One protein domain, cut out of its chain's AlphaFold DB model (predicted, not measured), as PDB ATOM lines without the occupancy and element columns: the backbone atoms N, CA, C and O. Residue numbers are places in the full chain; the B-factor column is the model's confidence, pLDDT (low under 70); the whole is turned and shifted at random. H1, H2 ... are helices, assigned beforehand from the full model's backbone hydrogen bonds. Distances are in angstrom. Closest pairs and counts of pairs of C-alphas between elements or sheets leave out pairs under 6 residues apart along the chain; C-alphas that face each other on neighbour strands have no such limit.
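What this domain is: This is residues 18 to 81 of the 113 residues of the protein "Dimer_Tnp_hAT domain-containing protein" of Tilletia controversa (dwarf bunt fungus) (UniProt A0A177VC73). One long helix, H3, sticks out as a free arm from a small head made of two shorter helices, H1 and H2, which pack on each other at a slant. The arm makes most of the long axis, and a loop after H2 joins it to the head. The printed part has 64 residues with three named helices in the order H1, H2, H3 and no named strand; the class is all helix. The whole is extended, with a radius of gyration of the C-alphas of 18.5 A, and only just elongated, spanning 57 by 29 by 16 A.

Where its parts are: H3, the longest helix, has residues 57 to 81 and measures 36.3 A from C-alpha 57 at (-50.530, -4.832, -40.405) to C-alpha 81 at (-57.211, 0.337, -75.749). H2 has residues 35 to 49 and measures 21.3 A. H1 has residues 18 to 26, measures 12.1 A and begins with C-alpha 18 at (-36.103, 4.480, -24.042).

How they stand to each other: H3 touches no helix; it is apart from H1 and from H2. Residues 54 to 81, of which 57 to 81 belong to H3, stand free. H1 and H2 touch, H2 with residues 38 to 42 alone; their closest C-alphas, those of Ala 22 and Val 42, are 6.3 A apart. Their lines stand at a steep tilt of 51 degrees, opposite ways. In H2 and H3 every O i to N i+4 pair is within hydrogen-bond range; in H1 3 of 5 are.

The domain as a whole: The two C-alphas farthest apart, those of Ser 20 and Asp 81, are 57.9 A apart. The printed part has no cut, and both links, H1 to H2 and H2 to H3, are short. Residues 27 to 32, in the link from H1 to H2, stand free too. The mean pLDDT of the printed part is 86.4; residues 27 to 32 and residue 81 are under 70.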
ATOM      1  N   LEU A  18     -35.481   3.896 -22.858       88.00
ATOM      2  CA  LEU A  18     -36.103   4.480 -24.042       88.00
ATOM      3  C   LEU A  18     -35.216   5.577 -24.640       88.00
ATOM      4  O   LEU A  18     -34.934   5.536 -25.836       88.00
ATOM      5  N   PHE A  19     -34.714   6.505 -23.821       86.88
ATOM      6  CA  PHE A  19     -33.832   7.581 -24.275       86.88
ATOM      7  C   PHE A  19     -32.473   7.080 -24.759       86.88
ATOM      8  O   PHE A  19     -31.980   7.556 -25.779       86.88
ATOM      9  N   SER A  20     -31.901   6.071 -24.105       89.69
ATOM     10  CA  SER A  20     -30.658   5.427 -24.548       89.69
ATOM     11  C   SER A  20     -30.817   4.826 -25.948       89.69
ATOM     12  O   SER A  20     -29.959   4.993 -26.818       89.69
ATOM     13  N   ARG A  21     -31.960   4.180 -26.217       84.50
ATOM     14  CA  ARG A  21     -32.284   3.637 -27.543       84.50
ATOM     15  C   ARG A  21     -32.598   4.743 -28.552       84.50
ATOM     16  O   ARG A  21     -32.107   4.687 -29.682       84.50
ATOM     17  N   ALA A  22     -33.364   5.755 -28.149       85.56
ATOM     18  CA  ALA A  22     -33.704   6.917 -28.966       85.56
ATOM     19  C   ALA A  22     -32.476   7.761 -29.336       85.56
ATOM     20  O   ALA A  22     -32.442   8.335 -30.422       85.56
ATOM     21  N   GLY A  23     -31.425   7.774 -28.507       82.62
ATOM     22  CA  GLY A  23     -30.159   8.455 -28.789       82.62
ATOM     23  C   GLY A  23     -29.522   8.030 -30.119       82.62
ATOM     24  O   GLY A  23     -28.896   8.840 -30.800       82.62
ATOM     25  N   ARG A  24     -29.779   6.793 -30.571       79.75
ATOM     26  CA  ARG A  24     -29.348   6.296 -31.893       79.75
ATOM     27  C   ARG A  24     -30.028   7.018 -33.063       79.75
ATOM     28  O   ARG A  24     -29.458   7.067 -34.147       79.75
ATOM     29  N   VAL A  25     -31.232   7.549 -32.847       76.69
ATOM     30  CA  VAL A  25     -32.030   8.328 -33.814       76.69
ATOM     31  C   VAL A  25     -31.698   9.823 -33.728       76.69
ATOM     32  O   VAL A  25     -31.836  10.542 -34.712       76.69
ATOM     33  N   VAL A  26     -31.248  10.291 -32.561       74.88
ATOM     34  CA  VAL A  26     -30.882  11.694 -32.298       74.88
ATOM     35  C   VAL A  26     -29.461  12.025 -32.788       74.88
ATOM     36  O   VAL A  26     -29.153  13.189 -33.039       74.88
ATOM     37  N   SER A  27     -28.588  11.021 -32.936       67.44
ATOM     38  CA  SER A  27     -27.181  11.220 -33.305       67.44
ATOM     39  C   SER A  27     -27.003  11.954 -34.653       67.44
ATOM     40  O   SER A  27     -27.657  11.601 -35.641       67.44
ATOM     41  N   PRO A  28     -26.077  12.932 -34.739       56.81
ATOM     42  CA  PRO A  28     -25.920  13.824 -35.893       56.81
ATOM     43  C   PRO A  28     -25.551  13.143 -37.224       56.81
ATOM     44  O   PRO A  28     -25.660  13.780 -38.269       56.81
ATOM     45  N   LEU A  29     -25.156  11.863 -37.229       58.03
ATOM     46  CA  LEU A  29     -24.747  11.154 -38.450       58.03
ATOM     47  C   LEU A  29     -25.901  10.755 -39.392       58.03
ATOM     48  O   LEU A  29     -25.635  10.257 -40.484       58.03
ATOM     49  N   ARG A  30     -27.174  10.934 -39.009       60.91
ATOM     50  CA  ARG A  30     -28.326  10.543 -39.844       60.91
ATOM     51  C   ARG A  30     -29.425  11.603 -39.837       60.91
ATOM     52  O   ARG A  30     -30.419  11.442 -39.151       60.91
ATOM     53  N   HIS A  31     -29.260  12.627 -40.678       67.38
ATOM     54  CA  HIS A  31     -30.256  13.649 -41.048       67.38
ATOM     55  C   HIS A  31     -30.814  14.496 -39.880       67.38
ATOM     56  O   HIS A  31     -31.172  13.997 -38.823       67.38
ATOM     57  N   LYS A  32     -30.952  15.817 -40.070       68.69
ATOM     58  CA  LYS A  32     -31.602  16.721 -39.096       68.69
ATOM     59  C   LYS A  32     -33.105  16.406 -38.968       68.69
ATOM     60  O   LYS A  32     -33.944  17.108 -39.533       68.69
ATOM     61  N   LEU A  33     -33.462  15.339 -38.258       79.31
ATOM     62  CA  LEU A  33     -34.846  15.009 -37.944       79.31
ATOM     63  C   LEU A  33     -35.373  15.994 -36.896       79.31
ATOM     64  O   LEU A  33     -34.744  16.243 -35.872       79.31
ATOM     65  N   LYS A  34     -36.551  16.566 -37.157       86.19
ATOM     66  CA  LYS A  34     -37.250  17.411 -36.180       86.19
ATOM     67  C   LYS A  34     -37.598  16.579 -34.942       86.19
ATOM     68  O   LYS A  34     -37.961  15.413 -35.078       86.19
ATOM     69  N   ALA A  35     -37.598  17.198 -33.762       85.19
ATOM     70  CA  ALA A  35     -37.934  16.528 -32.500       85.19
ATOM     71  C   ALA A  35     -39.268  15.755 -32.563       85.19
ATOM     72  O   ALA A  35     -39.343  14.613 -32.120       85.19
ATOM     73  N   ALA A  36     -40.288  16.320 -33.219       88.62
ATOM     74  CA  ALA A  36     -41.578  15.658 -33.421       88.62
ATOM     75  C   ALA A  36     -41.470  14.327 -34.193       88.62
ATOM     76  O   ALA A  36     -42.114  13.345 -33.835       88.62
ATOM     77  N   LYS A  37     -40.620  14.269 -35.226       88.50
ATOM     78  CA  LYS A  37     -40.367  13.045 -36.008       88.50
ATOM     79  C   LYS A  37     -39.653  11.985 -35.173       88.50
ATOM     80  O   LYS A  37     -39.956  10.804 -35.305       88.50
ATOM     81  N   ILE A  38     -38.720  12.408 -34.322       87.81
ATOM     82  CA  ILE A  38     -37.993  11.511 -33.418       87.81
ATOM     83  C   ILE A  38     -38.968  10.898 -32.410       87.81
ATOM     84  O   ILE A  38     -38.990   9.680 -32.261       87.81
ATOM     85  N   ALA A  39     -39.825  11.719 -31.794       89.12
ATOM     86  CA  ALA A  39     -40.853  11.248 -30.869       89.12
ATOM     87  C   ALA A  39     -41.778  10.214 -31.530       89.12
ATOM     88  O   ALA A  39     -41.943   9.120 -31.004       89.12
ATOM     89  N   GLN A  40     -42.297  10.508 -32.727       91.56
ATOM     90  CA  GLN A  40     -43.138   9.570 -33.481       91.56
ATOM     91  C   GLN A  40     -42.430   8.239 -33.759       91.56
ATOM     92  O   GLN A  40     -43.016   7.180 -33.545       91.56
ATOM     93  N   LEU A  41     -41.170   8.273 -34.207       89.94
ATOM     94  CA  LEU A  41     -40.418   7.055 -34.520       89.94
ATOM     95  C   LEU A  41     -40.189   6.188 -33.277       89.94
ATOM     96  O   LEU A  41     -40.325   4.967 -33.340       89.94
ATOM     97  N   VAL A  42     -39.847   6.818 -32.154       89.81
ATOM     98  CA  VAL A  42     -39.606   6.131 -30.880       89.81
ATOM     99  C   VAL A  42     -40.899   5.512 -30.346       89.81
ATOM    100  O   VAL A  42     -40.887   4.345 -29.959       89.81
ATOM    101  N   THR A  43     -42.018   6.244 -30.389       91.75
ATOM    102  CA  THR A  43     -43.329   5.752 -29.939       91.75
ATOM    103  C   THR A  43     -43.815   4.581 -30.784       91.75
ATOM    104  O   THR A  43     -44.124   3.524 -30.240       91.75
ATOM    105  N   VAL A  44     -43.816   4.724 -32.114       90.88
ATOM    106  CA  VAL A  44     -44.233   3.645 -33.021       90.88
ATOM    107  C   VAL A  44     -43.339   2.420 -32.836       90.88
ATOM    108  O   VAL A  44     -43.836   1.305 -32.717       90.88
ATOM    109  N   GLY A  45     -42.022   2.616 -32.723       89.31
ATOM    110  CA  GLY A  45     -41.087   1.525 -32.458       89.31
ATOM    111  C   GLY A  45     -41.366   0.789 -31.143       89.31
ATOM    112  O   GLY A  45     -41.211  -0.430 -31.093       89.31
ATOM    113  N   LYS A  46     -41.797   1.493 -30.087       89.94
ATOM    114  CA  LYS A  46     -42.170   0.869 -28.809       89.94
ATOM    115  C   LYS A  46     -43.425   0.007 -28.943       89.94
ATOM    116  O   LYS A  46     -43.424  -1.103 -28.425       89.94
ATOM    117  N   TRP A  47     -44.431   0.467 -29.687       91.69
ATOM    118  CA  TRP A  47     -45.669  -0.287 -29.902       91.69
ATOM    119  C   TRP A  47     -45.443  -1.624 -30.611       91.69
ATOM    120  O   TRP A  47     -46.057  -2.618 -30.235       91.69
ATOM    121  N   PHE A  48     -44.523  -1.673 -31.578       89.94
ATOM    122  CA  PHE A  48     -44.134  -2.936 -32.215       89.94
ATOM    123  C   PHE A  48     -43.417  -3.882 -31.243       89.94
ATOM    124  O   PHE A  48     -43.666  -5.079 -31.259       89.94
ATOM    125  N   VAL A  49     -42.553  -3.365 -30.362       88.50
ATOM    126  CA  VAL A  49     -41.864  -4.196 -29.353       88.50
ATOM    127  C   VAL A  49     -42.836  -4.751 -28.308       88.50
ATOM    128  O   VAL A  49     -42.614  -5.838 -27.787       88.50
ATOM    129  N   GLU A  50     -43.893  -4.011 -27.985       90.38
ATOM    130  CA  GLU A  50     -44.926  -4.430 -27.032       90.38
ATOM    131  C   GLU A  50     -45.966  -5.385 -27.633       90.38
ATOM    132  O   GLU A  50     -46.809  -5.888 -26.898       90.38
ATOM    133  N   GLY A  51     -45.930  -5.637 -28.948       90.88
ATOM    134  CA  GLY A  51     -46.966  -6.416 -29.632       90.88
ATOM    135  C   GLY A  51     -48.320  -5.701 -29.692       90.88
ATOM    136  O   GLY A  51     -49.338  -6.316 -29.993       90.88
ATOM    137  N   SER A  52     -48.345  -4.391 -29.422       91.56
ATOM    138  CA  SER A  52     -49.547  -3.551 -29.499       91.56
ATOM    139  C   SER A  52     -50.022  -3.348 -30.942       91.56
ATOM    140  O   SER A  52     -51.138  -2.884 -31.171       91.56
ATOM    141  N   VAL A  53     -49.171  -3.670 -31.921       91.81
ATOM    142  CA  VAL A  53     -49.468  -3.622 -33.354       91.81
ATOM    143  C   VAL A  53     -49.377  -5.043 -33.920       91.81
ATOM    144  O   VAL A  53     -48.364  -5.694 -33.681       91.81
ATOM    145  N   PRO A  54     -50.380  -5.521 -34.682       92.00
ATOM    146  CA  PRO A  54     -50.309  -6.817 -35.355       92.00
ATOM    147  C   PRO A  54     -49.162  -6.877 -36.370       92.00
ATOM    148  O   PRO A  54     -48.992  -5.947 -37.162       92.00
ATOM    149  N   ASP A  55     -48.437  -7.996 -36.406       89.12
ATOM    150  CA  ASP A  55     -47.303  -8.196 -37.323       89.12
ATOM    151  C   ASP A  55     -47.720  -8.122 -38.802       89.12
ATOM    152  O   ASP A  55     -46.984  -7.603 -39.643       89.12
ATOM    153  N   ASP A  56     -48.947  -8.550 -39.104       91.56
ATOM    154  CA  ASP A  56     -49.503  -8.553 -40.458       91.56
ATOM    155  C   ASP A  56     -49.963  -7.166 -40.932       91.56
ATOM    156  O   ASP A  56     -50.248  -6.983 -42.116       91.56
ATOM    157  N   LEU A  57     -50.015  -6.157 -40.051       90.38
ATOM    158  CA  LEU A  57     -50.530  -4.832 -40.405       90.38
ATOM    159  C   LEU A  57     -49.724  -4.195 -41.541       90.38
ATOM    160  O   LEU A  57     -50.293  -3.744 -42.533       90.38
ATOM    161  N   LEU A  58     -48.395  -4.148 -41.399       88.56
ATOM    162  CA  LEU A  58     -47.528  -3.536 -42.405       88.56
ATOM    163  C   LEU A  58     -47.545  -4.319 -43.730       88.56
ATOM    164  O   LEU A  58     -47.783  -3.684 -44.760       88.56
ATOM    165  N   PRO A  59     -47.354  -5.657 -43.745       91.94
ATOM    166  CA  PRO A  59     -47.494  -6.456 -44.960       91.94
ATOM    167  C   PRO A  59     -48.829  -6.241 -45.673       91.94
ATOM    168  O   PRO A  59     -48.840  -5.987 -46.877       91.94
ATOM    169  N   ASN A  60     -49.945  -6.266 -44.941       93.56
ATOM    170  CA  ASN A  60     -51.273  -6.122 -45.532       93.56
ATOM    171  C   ASN A  60     -51.437  -4.751 -46.190       93.56
ATOM    172  O   ASN A  60     -51.752  -4.687 -47.378       93.56
ATOM    173  N   VAL A  61     -51.102  -3.667 -45.486       93.56
ATOM    174  CA  VAL A  61     -51.178  -2.302 -46.036       93.56
ATOM    175  C   VAL A  61     -50.314  -2.153 -47.292       93.56
ATOM    176  O   VAL A  61     -50.773  -1.621 -48.301       93.56
ATOM    177  N   LEU A  62     -49.082  -2.672 -47.279       92.81
ATOM    178  CA  LEU A  62     -48.189  -2.633 -48.443       92.81
ATOM    179  C   LEU A  62     -48.772  -3.393 -49.643       92.81
ATOM    180  O   LEU A  62     -48.751  -2.879 -50.765       92.81
ATOM    181  N   THR A  63     -49.322  -4.589 -49.419       95.25
ATOM    182  CA  THR A  63     -49.941  -5.381 -50.492       95.25
ATOM    183  C   THR A  63     -51.205  -4.723 -51.044       95.25
ATOM    184  O   THR A  63     -51.418  -4.732 -52.257       95.25
ATOM    185  N   GLU A  64     -52.024  -4.101 -50.194       94.44
ATOM    186  CA  GLU A  64     -53.210  -3.352 -50.605       94.44
ATOM    187  C   GLU A  64     -52.840  -2.136 -51.459       94.44
ATOM    188  O   GLU A  64     -53.414  -1.934 -52.535       94.44
ATOM    189  N   GLU A  65     -51.832  -1.363 -51.047       94.06
ATOM    190  CA  GLU A  65     -51.311  -0.245 -51.836       94.06
ATOM    191  C   GLU A  65     -50.745  -0.713 -53.184       94.06
ATOM    192  O   GLU A  65     -50.991  -0.092 -54.226       94.06
ATOM    193  N   ASP A  66     -50.011  -1.826 -53.201       93.88
ATOM    194  CA  ASP A  66     -49.511  -2.451 -54.425       93.88
ATOM    195  C   ASP A  66     -50.633  -2.868 -55.370       93.88
ATOM    196  O   ASP A  66     -50.604  -2.552 -56.566       93.88
ATOM    197  N   ASN A  67     -51.650  -3.533 -54.836       94.00
ATOM    198  CA  ASN A  67     -52.808  -3.978 -55.591       94.00
ATOM    199  C   ASN A  67     -53.598  -2.786 -56.140       94.00
ATOM    200  O   ASN A  67     -53.946  -2.778 -57.324       94.00
ATOM    201  N   ALA A  68     -53.785  -1.728 -55.350       93.94
ATOM    202  CA  ALA A  68     -54.426  -0.493 -55.789       93.94
ATOM    203  C   ALA A  68     -53.633   0.201 -56.910       93.94
ATOM    204  O   ALA A  68     -54.208   0.648 -57.909       93.94
ATOM    205  N   ARG A  69     -52.297   0.256 -56.803       93.50
ATOM    206  CA  ARG A  69     -51.423   0.786 -57.867       93.50
ATOM    207  C   ARG A  69     -51.528  -0.043 -59.146       93.50
ATOM    208  O   ARG A  69     -51.625   0.528 -60.235       93.50
ATOM    209  N   ARG A  70     -51.542  -1.374 -59.034       93.31
ATOM    210  CA  ARG A  70     -51.704  -2.292 -60.175       93.31
ATOM    211  C   ARG A  70     -53.079  -2.150 -60.826       93.31
ATOM    212  O   ARG A  70     -53.149  -2.067 -62.052       93.31
ATOM    213  N   ALA A  71     -54.149  -2.048 -60.042       93.19
ATOM    214  CA  ALA A  71     -55.509  -1.849 -60.538       93.19
ATOM    215  C   ALA A  71     -55.649  -0.526 -61.308       93.19
ATOM    216  O   ALA A  71     -56.153  -0.521 -62.430       93.19
ATOM    217  N   LYS A  72     -55.102   0.577 -60.773       92.75
ATOM    218  CA  LYS A  72     -55.070   1.881 -61.465       92.75
ATOM    219  C   LYS A  72     -54.346   1.807 -62.814       92.75
ATOM    220  O   LYS A  72     -54.825   2.359 -63.801       92.75
ATOM    221  N   ARG A  73     -53.210   1.101 -62.877       93.00
ATOM    222  CA  ARG A  73     -52.461   0.895 -64.132       93.00
ATOM    223  C   ARG A  73     -53.258   0.071 -65.146       93.00
ATOM    224  O   ARG A  73     -53.323   0.464 -66.306       93.00
ATOM    225  N   LYS A  74     -53.901  -1.021 -64.709       91.75
ATOM    226  CA  LYS A  74     -54.762  -1.853 -65.570       91.75
ATOM    227  C   LYS A  74     -55.954  -1.066 -66.122       91.75
ATOM    228  O   LYS A  74     -56.200  -1.116 -67.320       91.75
ATOM    229  N   ALA A  75     -56.639  -0.289 -65.282       89.62
ATOM    230  CA  ALA A  75     -57.758   0.551 -65.709       89.62
ATOM    231  C   ALA A  75     -57.334   1.595 -66.757       89.62
ATOM    232  O   ALA A  75     -58.018   1.776 -67.761       89.62
ATOM    233  N   LYS A  76     -56.168   2.233 -66.573       90.69
ATOM    234  CA  LYS A  76     -55.621   3.184 -67.552       90.69
ATOM    235  C   LYS A  76     -55.274   2.515 -68.889       90.69
ATOM    236  O   LYS A  76     -55.527   3.104 -69.933       90.69
ATOM    237  N   ALA A  77     -54.712   1.305 -68.863       87.88
ATOM    238  CA  ALA A  77     -54.394   0.553 -70.077       87.88
ATOM    239  C   ALA A  77     -55.660   0.157 -70.857       87.88
ATOM    240  O   ALA A  77     -55.723   0.366 -72.063       87.88
ATOM    241  N   LEU A  78     -56.697  -0.325 -70.162       84.62
ATOM    242  CA  LEU A  78     -57.989  -0.667 -70.771       84.62
ATOM    243  C   LEU A  78     -58.704   0.564 -71.356       84.62
ATOM    244  O   LEU A  78     -59.288   0.484 -72.433       84.62
ATOM    245  N   ALA A  79     -58.621   1.717 -70.685       83.00
ATOM    246  CA  ALA A  79     -59.178   2.972 -71.192       83.00
ATOM    247  C   ALA A  79     -58.454   3.485 -72.453       83.00
ATOM    248  O   ALA A  79     -59.084   4.090 -73.318       83.00
ATOM    249  N   ALA A  80     -57.147   3.229 -72.579       79.94
ATOM    250  CA  ALA A  80     -56.385   3.566 -73.780       79.94
ATOM    251  C   ALA A  80     -56.731   2.639 -74.962       79.94
ATOM    252  O   ALA A  80     -56.913   3.125 -76.078       79.94
ATOM    253  N   ASP A  81     -56.901   1.337 -74.714       68.69
ATOM    254  CA  ASP A  81     -57.211   0.337 -75.749       68.69
ATOM    255  C   ASP A  81     -58.648   0.482 -76.305       68.69
ATOM    256  O   ASP A  81     -58.897   0.327 -77.502       68.69
TER     257      ASP A  81